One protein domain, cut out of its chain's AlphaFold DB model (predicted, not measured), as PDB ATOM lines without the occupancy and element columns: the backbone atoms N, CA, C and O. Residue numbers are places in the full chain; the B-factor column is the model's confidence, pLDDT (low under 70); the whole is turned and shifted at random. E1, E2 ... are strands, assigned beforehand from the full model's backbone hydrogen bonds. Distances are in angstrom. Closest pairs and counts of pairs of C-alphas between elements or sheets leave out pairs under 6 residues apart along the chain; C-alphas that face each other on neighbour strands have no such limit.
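This is residues 438 to 524 of the 787 residues of an uncharacterized protein of Candidatus Woesearchaeota archaeon CG1_02_57_44 (UniProt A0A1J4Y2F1). Two strongly twisted antiparallel sheets stand partly face to face as a small sandwich, E2 E3 E4 on one side and E1 E7 E6 E5 on the other. E1 and E3 come together along one side; on the other, the long link 481 to 495 runs partly beside E4 before it reaches E5. The 87 printed residues hold seven named strands, E1 to E7 in chain order, and no named helix: all strand. The whole is compact, with a radius of gyration of the C-alphas of 12.0 A, and spans 38 by 26 by 23 A.

E1, residues 440 to 444, is the antiparallel neighbour of E7, residues 517 to 521, with N 441 and O 518 2.8 A apart. E2, residues 450 to 454, E3, residues 459 to 469, and E4, residues 474 to 480, form a meander, each strand the antiparallel neighbour of the one before; N 451 and O 462 are 2.8 A apart, as are N 463 and O 479. E3 bends by 52 degrees at residue 465. The closest C-alphas of E1 and E3, Gly 443 and Lys 466, are 4.6 A apart. E5, residues 496 to 501, E6, residues 504 to 509, and E7 form a second meander, with N 497 and O 508 2.9 A apart and N 507 and O 521 2.7 A apart. E3 and E6 are apart.

E1 begins at C-alpha 440, (-45.330, -120.251, -26.150). E3 measures 28.1 A, E4 20.6 A, E5 16.5 A and E6 16.3 A. E7 ends at C-alpha 521, (-44.917, -130.408, -30.488).

The farthest C-alphas, Gly 457 and Ser 471, are 38.3 A apart. The printed part has no cut. The link E4 to E5 is long. Residues 438 and 512 to 514 have pLDDT under 70.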
ATOM      1  N   GLY A 438     -49.200-124.434 -30.919       68.50
ATOM      2  CA  GLY A 438     -47.821-123.953 -31.053       68.50
ATOM      3  C   GLY A 438     -47.523-122.680 -30.256       68.50
ATOM      4  O   GLY A 438     -46.455-122.091 -30.434       68.50
ATOM      5  N   ALA A 439     -48.438-122.262 -29.374       75.81
ATOM      6  CA  ALA A 439     -48.224-121.133 -28.480       75.81
ATOM      7  C   ALA A 439     -47.017-121.347 -27.552       75.81
ATOM      8  O   ALA A 439     -46.670-122.470 -27.169       75.81
ATOM      9  N   THR A 440     -46.379-120.239 -27.172       86.25
ATOM     10  CA  THR A 440     -45.330-120.251 -26.150       86.25
ATOM     11  C   THR A 440     -45.983-120.308 -24.775       86.25
ATOM     12  O   THR A 440     -46.640-119.361 -24.360       86.25
ATOM     13  N   ILE A 441     -45.788-121.418 -24.068       88.94
ATOM     14  CA  ILE A 441     -46.253-121.633 -22.698       88.94
ATOM     15  C   ILE A 441     -45.191-121.152 -21.707       88.94
ATOM     16  O   ILE A 441     -44.003-121.438 -21.858       88.94
ATOM     17  N   SER A 442     -45.611-120.434 -20.674       88.00
ATOM     18  CA  SER A 442     -44.764-119.979 -19.574       88.00
ATOM     19  C   SER A 442     -44.852-120.928 -18.380       88.00
ATOM     20  O   SER A 442     -45.926-121.392 -18.005       88.00
ATOM     21  N   GLY A 443     -43.699-121.211 -17.775       86.12
ATOM     22  CA  GLY A 443     -43.558-121.862 -16.474       86.12
ATOM     23  C   GLY A 443     -43.105-120.899 -15.380       86.12
ATOM     24  O   GLY A 443     -42.647-121.355 -14.328       86.12
ATOM     25  N   ALA A 444     -43.192-119.589 -15.636       85.44
ATOM     26  CA  ALA A 444     -42.708-118.567 -14.729       85.44
ATOM     27  C   ALA A 444     -43.543-118.462 -13.454       85.44
ATOM     28  O   ALA A 444     -44.771-118.585 -13.467       85.44
ATOM     29  N   SER A 445     -42.879-118.205 -12.326       82.44
ATOM     30  CA  SER A 445     -43.570-118.034 -11.045       82.44
ATOM     31  C   SER A 445     -44.573-116.875 -11.114       82.44
ATOM     32  O   SER A 445     -44.185-115.734 -11.342       82.44
ATOM     33  N   GLY A 446     -45.858-117.168 -10.889       78.38
ATOM     34  CA  GLY A 446     -46.950-116.189 -10.974       78.38
ATOM     35  C   GLY A 446     -47.497-115.945 -12.386       78.38
ATOM     36  O   GLY A 446     -48.433-115.172 -12.528       78.38
ATOM     37  N   ASN A 447     -46.948-116.605 -13.411       83.38
ATOM     38  CA  ASN A 447     -47.429-116.533 -14.790       83.38
ATOM     39  C   ASN A 447     -47.271-117.899 -15.478       83.38
ATOM     40  O   ASN A 447     -46.562-118.026 -16.478       83.38
ATOM     41  N   LYS A 448     -47.837-118.949 -14.878       89.56
ATOM     42  CA  LYS A 448     -47.808-120.303 -15.440       89.56
ATOM     43  C   LYS A 448     -48.962-120.471 -16.417       89.56
ATOM     44  O   LYS A 448     -50.059-120.006 -16.138       89.56
ATOM     45  N   ASN A 449     -48.734-121.172 -17.522       90.75
ATOM     46  CA  ASN A 449     -49.783-121.449 -18.498       90.75
ATOM     47  C   ASN A 449     -50.198-122.916 -18.492       90.75
ATOM     48  O   ASN A 449     -49.359-123.827 -18.469       90.75
ATOM     49  N   ALA A 450     -51.510-123.116 -18.564       91.94
ATOM     50  CA  ALA A 450     -52.120-124.387 -18.889       91.94
ATOM     51  C   ALA A 450     -52.235-124.565 -20.410       91.94
ATOM     52  O   ALA A 450     -52.257-123.598 -21.172       91.94
ATOM     53  N   PHE A 451     -52.293-125.812 -20.857       91.69
ATOM     54  CA  PHE A 451     -52.429-126.211 -22.253       91.69
ATOM     55  C   PHE A 451     -53.064-127.604 -22.334       91.69
ATOM     56  O   PHE A 451     -53.023-128.369 -21.369       91.69
ATOM     57  N   ILE A 452     -53.630-127.949 -23.490       91.88
ATOM     58  CA  ILE A 452     -54.227-129.269 -23.730       91.88
ATOM     59  C   ILE A 452     -53.401-130.018 -24.771       91.88
ATOM     60  O   ILE A 452     -53.018-129.444 -25.788       91.88
ATOM     61  N   VAL A 453     -53.129-131.296 -24.538       91.44
ATOM     62  CA  VAL A 453     -52.473-132.181 -25.512       91.44
ATOM     63  C   VAL A 453     -53.359-133.368 -25.854       91.44
ATOM     64  O   VAL A 453     -54.037-133.902 -24.980       91.44
ATOM     65  N   ASP A 454     -53.313-133.791 -27.118       89.50
ATOM     66  CA  ASP A 454     -54.015-134.973 -27.624       89.50
ATOM     67  C   ASP A 454     -53.036-136.100 -27.989       89.50
ATOM     68  O   ASP A 454     -52.196-135.981 -28.895       89.50
ATOM     69  N   ALA A 455     -53.176-137.217 -27.284       86.31
ATOM     70  CA  ALA A 455     -52.499-138.480 -27.507       86.31
ATOM     71  C   ALA A 455     -53.440-139.509 -28.151       86.31
ATOM     72  O   ALA A 455     -53.856-140.482 -27.519       86.31
ATOM     73  N   ASP A 456     -53.756-139.266 -29.425       81.50
ATOM     74  CA  ASP A 456     -54.501-140.172 -30.309       81.50
ATOM     75  C   ASP A 456     -55.902-140.501 -29.760       81.50
ATOM     76  O   ASP A 456     -56.294-141.659 -29.605       81.50
ATOM     77  N   GLY A 457     -56.653-139.451 -29.416       78.75
ATOM     78  CA  GLY A 457     -57.984-139.549 -28.817       78.75
ATOM     79  C   GLY A 457     -57.973-139.602 -27.286       78.75
ATOM     80  O   GLY A 457     -59.037-139.671 -26.675       78.75
ATOM     81  N   ASN A 458     -56.795-139.564 -26.649       84.25
ATOM     82  CA  ASN A 458     -56.650-139.353 -25.206       84.25
ATOM     83  C   ASN A 458     -56.168-137.927 -24.951       84.25
ATOM     84  O   ASN A 458     -55.026-137.586 -25.253       84.25
ATOM     85  N   SER A 459     -57.018-137.089 -24.368       90.38
ATOM     86  CA  SER A 459     -56.665-135.700 -24.081       90.38
ATOM     87  C   SER A 459     -56.229-135.484 -22.635       90.38
ATOM     88  O   SER A 459     -56.846-136.031 -21.713       90.38
ATOM     89  N   TYR A 460     -55.261-134.589 -22.437       91.81
ATOM     90  CA  TYR A 460     -54.778-134.182 -21.118       91.81
ATOM     91  C   TYR A 460     -54.691-132.668 -21.013       91.81
ATOM     92  O   TYR A 460     -54.057-132.021 -21.847       91.81
ATOM     93  N   ILE A 461     -55.274-132.119 -19.952       93.81
ATOM     94  CA  ILE A 461     -55.080-130.721 -19.565       93.81
ATOM     95  C   ILE A 461     -53.887-130.672 -18.614       93.81
ATOM     96  O   ILE A 461     -53.902-131.289 -17.546       93.81
ATOM     97  N   MET A 462     -52.849-129.944 -19.009       93.38
ATOM     98  CA  MET A 462     -51.586-129.845 -18.285       93.38
ATOM     99  C   MET A 462     -51.191-128.391 -18.053       93.38
ATOM    100  O   MET A 462     -51.675-127.490 -18.725       93.38
ATOM    101  N   ARG A 463     -50.260-128.160 -17.131       94.38
ATOM    102  CA  ARG A 463     -49.598-126.872 -16.915       94.38
ATOM    103  C   ARG A 463     -48.093-127.033 -16.964       94.38
ATOM    104  O   ARG A 463     -47.549-127.982 -16.400       94.38
ATOM    105  N   LEU A 464     -47.404-126.072 -17.576       93.81
ATOM    106  CA  LEU A 464     -45.954-125.977 -17.452       93.81
ATOM    107  C   LEU A 464     -45.626-125.454 -16.054       93.81
ATOM    108  O   LEU A 464     -45.781-124.277 -15.752       93.81
ATOM    109  N   ASP A 465     -45.233-126.356 -15.160       93.62
ATOM    110  CA  ASP A 465     -45.089-126.032 -13.743       93.62
ATOM    111  C   ASP A 465     -43.749-125.369 -13.424       93.62
ATOM    112  O   ASP A 465     -43.658-124.551 -12.506       93.62
ATOM    113  N   LYS A 466     -42.705-125.741 -14.169       91.31
ATOM    114  CA  LYS A 466     -41.374-125.159 -14.033       91.31
ATOM    115  C   LYS A 466     -40.575-125.316 -15.314       91.31
ATOM    116  O   LYS A 466     -40.535-126.406 -15.881       91.31
ATOM    117  N   VAL A 467     -39.848-124.265 -15.674       91.56
ATOM    118  CA  VAL A 467     -38.700-124.329 -16.579       91.56
ATOM    119  C   VAL A 467     -37.475-123.938 -15.768       91.56
ATOM    120  O   VAL A 467     -37.437-122.879 -15.152       91.56
ATOM    121  N   TYR A 468     -36.487-124.818 -15.709       88.88
ATOM    122  CA  TYR A 468     -35.207-124.535 -15.081       88.88
ATOM    123  C   TYR A 468     -34.126-124.631 -16.143       88.88
ATOM    124  O   TYR A 468     -33.996-125.663 -16.796       88.88
ATOM    125  N   ASN A 469     -33.356-123.561 -16.313       84.00
ATOM    126  CA  ASN A 469     -32.274-123.513 -17.284       84.00
ATOM    127  C   ASN A 469     -31.070-122.804 -16.658       84.00
ATOM    128  O   ASN A 469     -31.111-121.607 -16.378       84.00
ATOM    129  N   SER A 470     -30.011-123.563 -16.398       82.38
ATOM    130  CA  SER A 470     -28.743-123.078 -15.854       82.38
ATOM    131  C   SER A 470     -27.580-123.597 -16.698       82.38
ATOM    132  O   SER A 470     -27.755-124.451 -17.564       82.38
ATOM    133  N   SER A 471     -26.365-123.121 -16.427       79.12
ATOM    134  CA  SER A 471     -25.163-123.611 -17.112       79.12
ATOM    135  C   SER A 471     -24.823-125.075 -16.805       79.12
ATOM    136  O   SER A 471     -24.030-125.668 -17.533       79.12
ATOM    137  N   THR A 472     -25.383-125.657 -15.738       83.25
ATOM    138  CA  THR A 472     -25.053-127.011 -15.261       83.25
ATOM    139  C   THR A 472     -26.211-127.999 -15.359       83.25
ATOM    140  O   THR A 472     -25.974-129.203 -15.414       83.25
ATOM    141  N   GLU A 473     -27.452-127.522 -15.377       87.31
ATOM    142  CA  GLU A 473     -28.654-128.351 -15.452       87.31
ATOM    143  C   GLU A 473     -29.793-127.587 -16.143       87.31
ATOM    144  O   GLU A 473     -30.034-126.414 -15.839       87.31
ATOM    145  N   ALA A 474     -30.530-128.277 -17.016       90.12
ATOM    146  CA  ALA A 474     -31.768-127.784 -17.602       90.12
ATOM    147  C   ALA A 474     -32.858-128.868 -17.559       90.12
ATOM    148  O   ALA A 474     -32.626-130.015 -17.946       90.12
ATOM    149  N   TYR A 475     -34.047-128.520 -17.069       92.75
ATOM    150  CA  TYR A 475     -35.198-129.420 -16.995       92.75
ATOM    151  C   TYR A 475     -36.518-128.651 -17.026       92.75
ATOM    152  O   TYR A 475     -36.573-127.468 -16.685       92.75
ATOM    153  N   ILE A 476     -37.599-129.358 -17.341       94.25
ATOM    154  CA  ILE A 476     -38.966-128.885 -17.125       94.25
ATOM    155  C   ILE A 476     -39.709-129.783 -16.134       94.25
ATOM    156  O   ILE A 476     -39.286-130.907 -15.848       94.25
ATOM    157  N   LYS A 477     -40.820-129.277 -15.602       95.38
ATOM    158  CA  LYS A 477     -41.820-130.057 -14.871       95.38
ATOM    159  C   LYS A 477     -43.206-129.712 -15.382       95.38
ATOM    160  O   LYS A 477     -43.485-128.542 -15.636       95.38
ATOM    161  N   LEU A 478     -44.061-130.718 -15.492       95.88
ATOM    162  CA  LEU A 478     -45.440-130.570 -15.940       95.88
ATOM    163  C   LEU A 478     -46.377-130.934 -14.793       95.88
ATOM    164  O   LEU A 478     -46.100-131.880 -14.066       95.88
ATOM    165  N   TYR A 479     -47.460-130.190 -14.623       94.69
ATOM    166  CA  TYR A 479     -48.538-130.515 -13.693       94.69
ATOM    167  C   TYR A 479     -49.735-131.029 -14.488       94.69
ATOM    168  O   TYR A 479     -50.099-130.427 -15.495       94.69
ATOM    169  N   ASP A 480     -50.328-132.133 -14.054       92.75
ATOM    170  CA  ASP A 480     -51.521-132.716 -14.665       92.75
ATOM    171  C   ASP A 480     -52.755-132.402 -13.810       92.75
ATOM    172  O   ASP A 480     -52.813-132.747 -12.627       92.75
ATOM    173  N   TYR A 481     -53.751-131.748 -14.413       92.69
ATOM    174  CA  TYR A 481     -54.979-131.371 -13.713       92.69
ATOM    175  C   TYR A 481     -55.884-132.561 -13.381       92.69
ATOM    176  O   TYR A 481     -56.688-132.436 -12.463       92.69
ATOM    177  N   ALA A 482     -55.757-133.696 -14.078       87.62
ATOM    178  CA  ALA A 482     -56.557-134.886 -13.787       87.62
ATOM    179  C   ALA A 482     -56.086-135.564 -12.493       87.62
ATOM    180  O   ALA A 482     -56.888-135.937 -11.642       87.62
ATOM    181  N   THR A 483     -54.769-135.720 -12.341       88.19
ATOM    182  CA  THR A 483     -54.164-136.451 -11.216       88.19
ATOM    183  C   THR A 483     -53.736-135.548 -10.059       88.19
ATOM    184  O   THR A 483     -53.472-136.030  -8.954       88.19
ATOM    185  N   GLY A 484     -53.629-134.239 -10.297       89.31
ATOM    186  CA  GLY A 484     -53.102-133.275  -9.334       89.31
ATOM    187  C   GLY A 484     -51.607-133.446  -9.048       89.31
ATOM    188  O   GLY A 484     -51.114-132.962  -8.027       89.31
ATOM    189  N   GLN A 485     -50.883-134.165  -9.909       90.25
ATOM    190  CA  GLN A 485     -49.469-134.479  -9.724       90.25
ATOM    191  C   GLN A 485     -48.584-133.631 -10.634       90.25
ATOM    192  O   GLN A 485     -48.905-133.374 -11.794       90.25
ATOM    193  N   THR A 486     -47.414-133.255 -10.113       93.31
ATOM    194  CA  THR A 486     -46.324-132.698 -10.918       93.31
ATOM    195  C   THR A 486     -45.342-133.809 -11.271       93.31
ATOM    196  O   THR A 486     -44.933-134.577 -10.402       93.31
ATOM    197  N   THR A 487     -44.911-133.870 -12.529       95.06
ATOM    198  CA  THR A 487     -43.886-134.809 -12.982       95.06
ATOM    199  C   THR A 487     -42.563-134.609 -12.239       95.06
ATOM    200  O   THR A 487     -42.213-133.513 -11.774       95.06
ATOM    201  N   ASP A 488     -41.747-135.661 -12.224       93.44
ATOM    202  CA  ASP A 488     -40.319-135.524 -11.950       93.44
ATOM    203  C   ASP A 488     -39.628-134.636 -13.004       93.44
ATOM    204  O   ASP A 488     -40.233-134.194 -13.986       93.44
ATOM    205  N   LYS A 489     -38.343-134.329 -12.777       94.00
ATOM    206  CA  LYS A 489     -37.541-133.521 -13.707       94.00
ATOM    207  C   LYS A 489     -37.486-134.194 -15.082       94.00
ATOM    208  O   LYS A 489     -36.922-135.278 -15.216       94.00
ATOM    209  N   ILE A 490     -37.988-133.509 -16.103       94.88
ATOM    210  CA  ILE A 490     -37.838-133.916 -17.500       94.88
ATOM    211  C   ILE A 490     -36.624-133.175 -18.053       94.88
ATOM    212  O   ILE A 490     -36.647-131.952 -18.189       94.88
ATOM    213  N   THR A 491     -35.537-133.904 -18.303       93.38
ATOM    214  CA  THR A 491     -34.247-133.308 -18.687       93.38
ATOM    215  C   THR A 491     -34.336-132.652 -20.063       93.38
ATOM    216  O   THR A 491     -34.831-133.258 -21.013       93.38
ATOM    217  N   VAL A 492     -33.817-131.429 -20.175       92.06
ATOM    218  CA  VAL A 492     -33.694-130.709 -21.445       92.06
ATOM    219  C   VAL A 492     -32.325-131.019 -22.049       92.06
ATOM    220  O   VAL A 492     -31.292-130.699 -21.464       92.06
ATOM    221  N   THR A 493     -32.312-131.623 -23.235       88.69
ATOM    222  CA  THR A 493     -31.104-131.928 -24.013       88.69
ATOM    223  C   THR A 493     -31.144-131.149 -25.320       88.69
ATOM    224  O   THR A 493     -32.127-131.212 -26.051       88.69
ATOM    225  N   SER A 494     -30.086-130.389 -25.622       87.31
ATOM    226  CA  SER A 494     -29.995-129.572 -26.846       87.31
ATOM    227  C   SER A 494     -31.195-128.632 -27.063       87.31
ATOM    228  O   SER A 494     -31.634-128.433 -28.191       87.31
ATOM    229  N   GLY A 495     -31.734-128.064 -25.976       88.38
ATOM    230  CA  GLY A 495     -32.887-127.154 -26.022       88.38
ATOM    231  C   GLY A 495     -34.253-127.841 -26.118       88.38
ATOM    232  O   GLY A 495     -35.250-127.151 -26.292       88.38
ATOM    233  N   ALA A 496     -34.333-129.170 -25.986       91.31
ATOM    234  CA  ALA A 496     -35.596-129.901 -26.026       91.31
ATOM    235  C   ALA A 496     -35.752-130.896 -24.864       91.31
ATOM    236  O   ALA A 496     -34.804-131.580 -24.486       91.31
ATOM    237  N   ALA A 497     -36.961-131.004 -24.318       93.44
ATOM    238  CA  ALA A 497     -37.370-132.040 -23.371       93.44
ATOM    239  C   ALA A 497     -38.470-132.906 -23.998       93.44
ATOM    240  O   ALA A 497     -39.396-132.382 -24.606       93.44
ATOM    241  N   THR A 498     -38.392-134.226 -23.847       93.88
ATOM    242  CA  THR A 498     -39.388-135.158 -24.399       93.88
ATOM    243  C   THR A 498     -40.195-135.814 -23.290       93.88
ATOM    244  O   THR A 498     -39.620-136.290 -22.311       93.88
ATOM    245  N   TYR A 499     -41.509-135.888 -23.467       93.38
ATOM    246  CA  TYR A 499     -42.434-136.507 -22.525       93.38
ATOM    247  C   TYR A 499     -43.432-137.396 -23.263       93.38
ATOM    248  O   TYR A 499     -43.943-137.005 -24.308       93.38
ATOM    249  N   THR A 500     -43.716-138.584 -22.734       89.94
ATOM    250  CA  THR A 500     -44.610-139.551 -23.383       89.94
ATOM    251  C   THR A 500     -45.883-139.728 -22.561       89.94
ATOM    252  O   THR A 500     -45.811-140.081 -21.385       89.94
ATOM    253  N   LEU A 501     -47.036-139.526 -23.198       86.00
ATOM    254  CA  LEU A 501     -48.379-139.727 -22.641       86.00
ATOM    255  C   LEU A 501     -49.170-140.648 -23.567       86.00
ATOM    256  O   LEU A 501     -49.118-140.459 -24.778       86.00
ATOM    257  N   ALA A 502     -49.853-141.655 -23.012       82.06
ATOM    258  CA  ALA A 502     -50.630-142.655 -23.764       82.06
ATOM    259  C   ALA A 502     -49.942-143.186 -25.045       82.06
ATOM    260  O   ALA A 502     -50.576-143.425 -26.064       82.06
ATOM    261  N   GLY A 503     -48.618-143.373 -25.007       83.31
ATOM    262  CA  GLY A 503     -47.838-143.874 -26.148       83.31
ATOM    263  C   GLY A 503     -47.424-142.820 -27.184       83.31
ATOM    264  O   GLY A 503     -46.586-143.122 -28.032       83.31
ATOM    265  N   LYS A 504     -47.904-141.574 -27.082       85.75
ATOM    266  CA  LYS A 504     -47.493-140.452 -27.937       85.75
ATOM    267  C   LYS A 504     -46.417-139.609 -27.267       85.75
ATOM    268  O   LYS A 504     -46.467-139.348 -26.067       85.75
ATOM    269  N   THR A 505     -45.421-139.189 -28.046       92.19
ATOM    270  CA  THR A 505     -44.301-138.379 -27.547       92.19
ATOM    271  C   THR A 505     -44.496-136.911 -27.895       92.19
ATOM    272  O   THR A 505     -44.656-136.559 -29.061       92.19
ATOM    273  N   PHE A 506     -44.419-136.065 -26.873       92.69
ATOM    274  CA  PHE A 506     -44.453-134.615 -26.952       92.69
ATOM    275  C   PHE A 506     -43.052-134.058 -26.722       92.69
ATOM    276  O   PHE A 506     -42.350-134.455 -25.790       92.69
ATOM    277  N   THR A 507     -42.642-133.131 -27.576       94.50
ATOM    278  CA  THR A 507     -41.365-132.427 -27.502       94.50
ATOM    279  C   THR A 507     -41.609-130.990 -27.073       94.50
ATOM    280  O   THR A 507     -42.299-130.241 -27.758       94.50
ATOM    281  N   PHE A 508     -41.012-130.609 -25.953       93.50
ATOM    282  CA  PHE A 508     -41.011-129.262 -25.409       93.50
ATOM    283  C   PHE A 508     -39.714-128.567 -25.807       93.50
ATOM    284  O   PHE A 508     -38.646-128.920 -25.307       93.50
ATOM    285  N   THR A 509     -39.795-127.591 -26.705       93.19
ATOM    286  CA  THR A 509     -38.643-126.774 -27.099       93.19
ATOM    287  C   THR A 509     -38.510-125.612 -26.127       93.19
ATOM    288  O   THR A 509     -39.412-124.786 -26.019       93.19
ATOM    289  N   VAL A 510     -37.390-125.555 -25.413       89.62
ATOM    290  CA  VAL A 510     -37.086-124.541 -24.400       89.62
ATOM    291  C   VAL A 510     -36.062-123.561 -24.987       89.62
ATOM    292  O   VAL A 510     -34.974-123.997 -25.380       89.62
ATOM    293  N   PRO A 511     -36.360-122.250 -25.065       83.38
ATOM    294  CA  PRO A 511     -35.412-121.259 -25.566       83.38
ATOM    295  C   PRO A 511     -34.120-121.198 -24.731       83.38
ATOM    296  O   PRO A 511     -34.078-121.588 -23.560       83.38
ATOM    297  N   LEU A 512     -33.038-120.691 -25.333       69.38
ATOM    298  CA  LEU A 512     -31.745-120.552 -24.655       69.38
ATOM    299  C   LEU A 512     -31.793-119.520 -23.507       69.38
ATOM    300  O   LEU A 512     -32.568-118.571 -23.548       69.38
ATOM    301  N   LEU A 513     -30.937-119.760 -22.502       66.94
ATOM    302  CA  LEU A 513     -30.665-119.021 -21.253       66.94
ATOM    303  C   LEU A 513     -31.584-117.829 -20.907       66.94
ATOM    304  O   LEU A 513     -31.484-116.754 -21.492       66.94
ATOM    305  N   GLY A 514     -32.366-117.992 -19.832       66.31
ATOM    306  CA  GLY A 514     -33.087-116.916 -19.136       66.31
ATOM    307  C   GLY A 514     -34.599-116.880 -19.369       66.31
ATOM    308  O   GLY A 514     -35.310-116.277 -18.571       66.31
ATOM    309  N   ALA A 515     -35.103-117.546 -20.410       77.50
ATOM    310  CA  ALA A 515     -36.539-117.694 -20.632       77.50
ATOM    311  C   ALA A 515     -37.104-118.877 -19.827       77.50
ATOM    312  O   ALA A 515     -36.620-120.004 -19.946       77.50
ATOM    313  N   GLU A 516     -38.156-118.638 -19.041       88.81
ATOM    314  CA  GLU A 516     -38.907-119.682 -18.328       88.81
ATOM    315  C   GLU A 516     -40.099-120.177 -19.165       88.81
ATOM    316  O   GLU A 516     -41.206-120.347 -18.660       88.81
ATOM    317  N   THR A 517     -39.890-120.376 -20.469       89.81
ATOM    318  CA  THR A 517     -40.944-120.717 -21.434       89.81
ATOM    319  C   THR A 517     -40.609-121.969 -22.245       89.81
ATOM    320  O   THR A 517     -39.460-122.409 -22.290       89.81
ATOM    321  N   ALA A 518     -41.615-122.555 -22.892       90.50
ATOM    322  CA  ALA A 518     -41.454-123.638 -23.854       90.50
ATOM    323  C   ALA A 518     -42.500-123.553 -24.978       90.50
ATOM    324  O   ALA A 518     -43.517-122.881 -24.837       90.50
ATOM    325  N   THR A 519     -42.283-124.263 -26.080       90.69
ATOM    326  CA  THR A 519     -43.328-124.602 -27.066       90.69
ATOM    327  C   THR A 519     -43.476-126.117 -27.137       90.69
ATOM    328  O   THR A 519     -42.493-126.834 -26.956       90.69
ATOM    329  N   VAL A 520     -44.686-126.624 -27.381       90.62
ATOM    330  CA  VAL A 520     -44.973-128.070 -27.428       90.62
ATOM    331  C   VAL A 520     -45.230-128.545 -28.862       90.62
ATOM    332  O   VAL A 520     -45.883-127.856 -29.645       90.62
ATOM    333  N   SER A 521     -44.694-129.717 -29.212       90.56
ATOM    334  CA  SER A 521     -44.917-130.408 -30.488       90.56
ATOM    335  C   SER A 521     -45.224-131.898 -30.257       90.56
ATOM    336  O   SER A 521     -44.430-132.551 -29.580       90.56
ATOM    337  N   PRO A 522     -46.305-132.480 -30.812       87.88
ATOM    338  CA  PRO A 522     -47.343-131.827 -31.605       87.88
ATOM    339  C   PRO A 522     -48.005-130.663 -30.868       87.88
ATOM    340  O   PRO A 522     -47.970-130.596 -29.639       87.88
ATOM    341  N   ALA A 523     -48.527-129.717 -31.644       84.56
ATOM    342  CA  ALA A 523     -49.125-128.504 -31.115       84.56
ATOM    343  C   ALA A 523     -50.258-128.832 -30.128       84.56
ATOM    344  O   ALA A 523     -50.995-129.800 -30.317       84.56
ATOM    345  N   ASN A 524     -50.389-128.014 -29.084       83.94
ATOM    346  CA  ASN A 524     -51.520-128.072 -28.167       83.94
ATOM    347  C   ASN A 524     -52.846-127.849 -28.909       83.94
ATOM    348  O   ASN A 524     -52.900-127.213 -29.962       83.94
TER     349      ASN A 524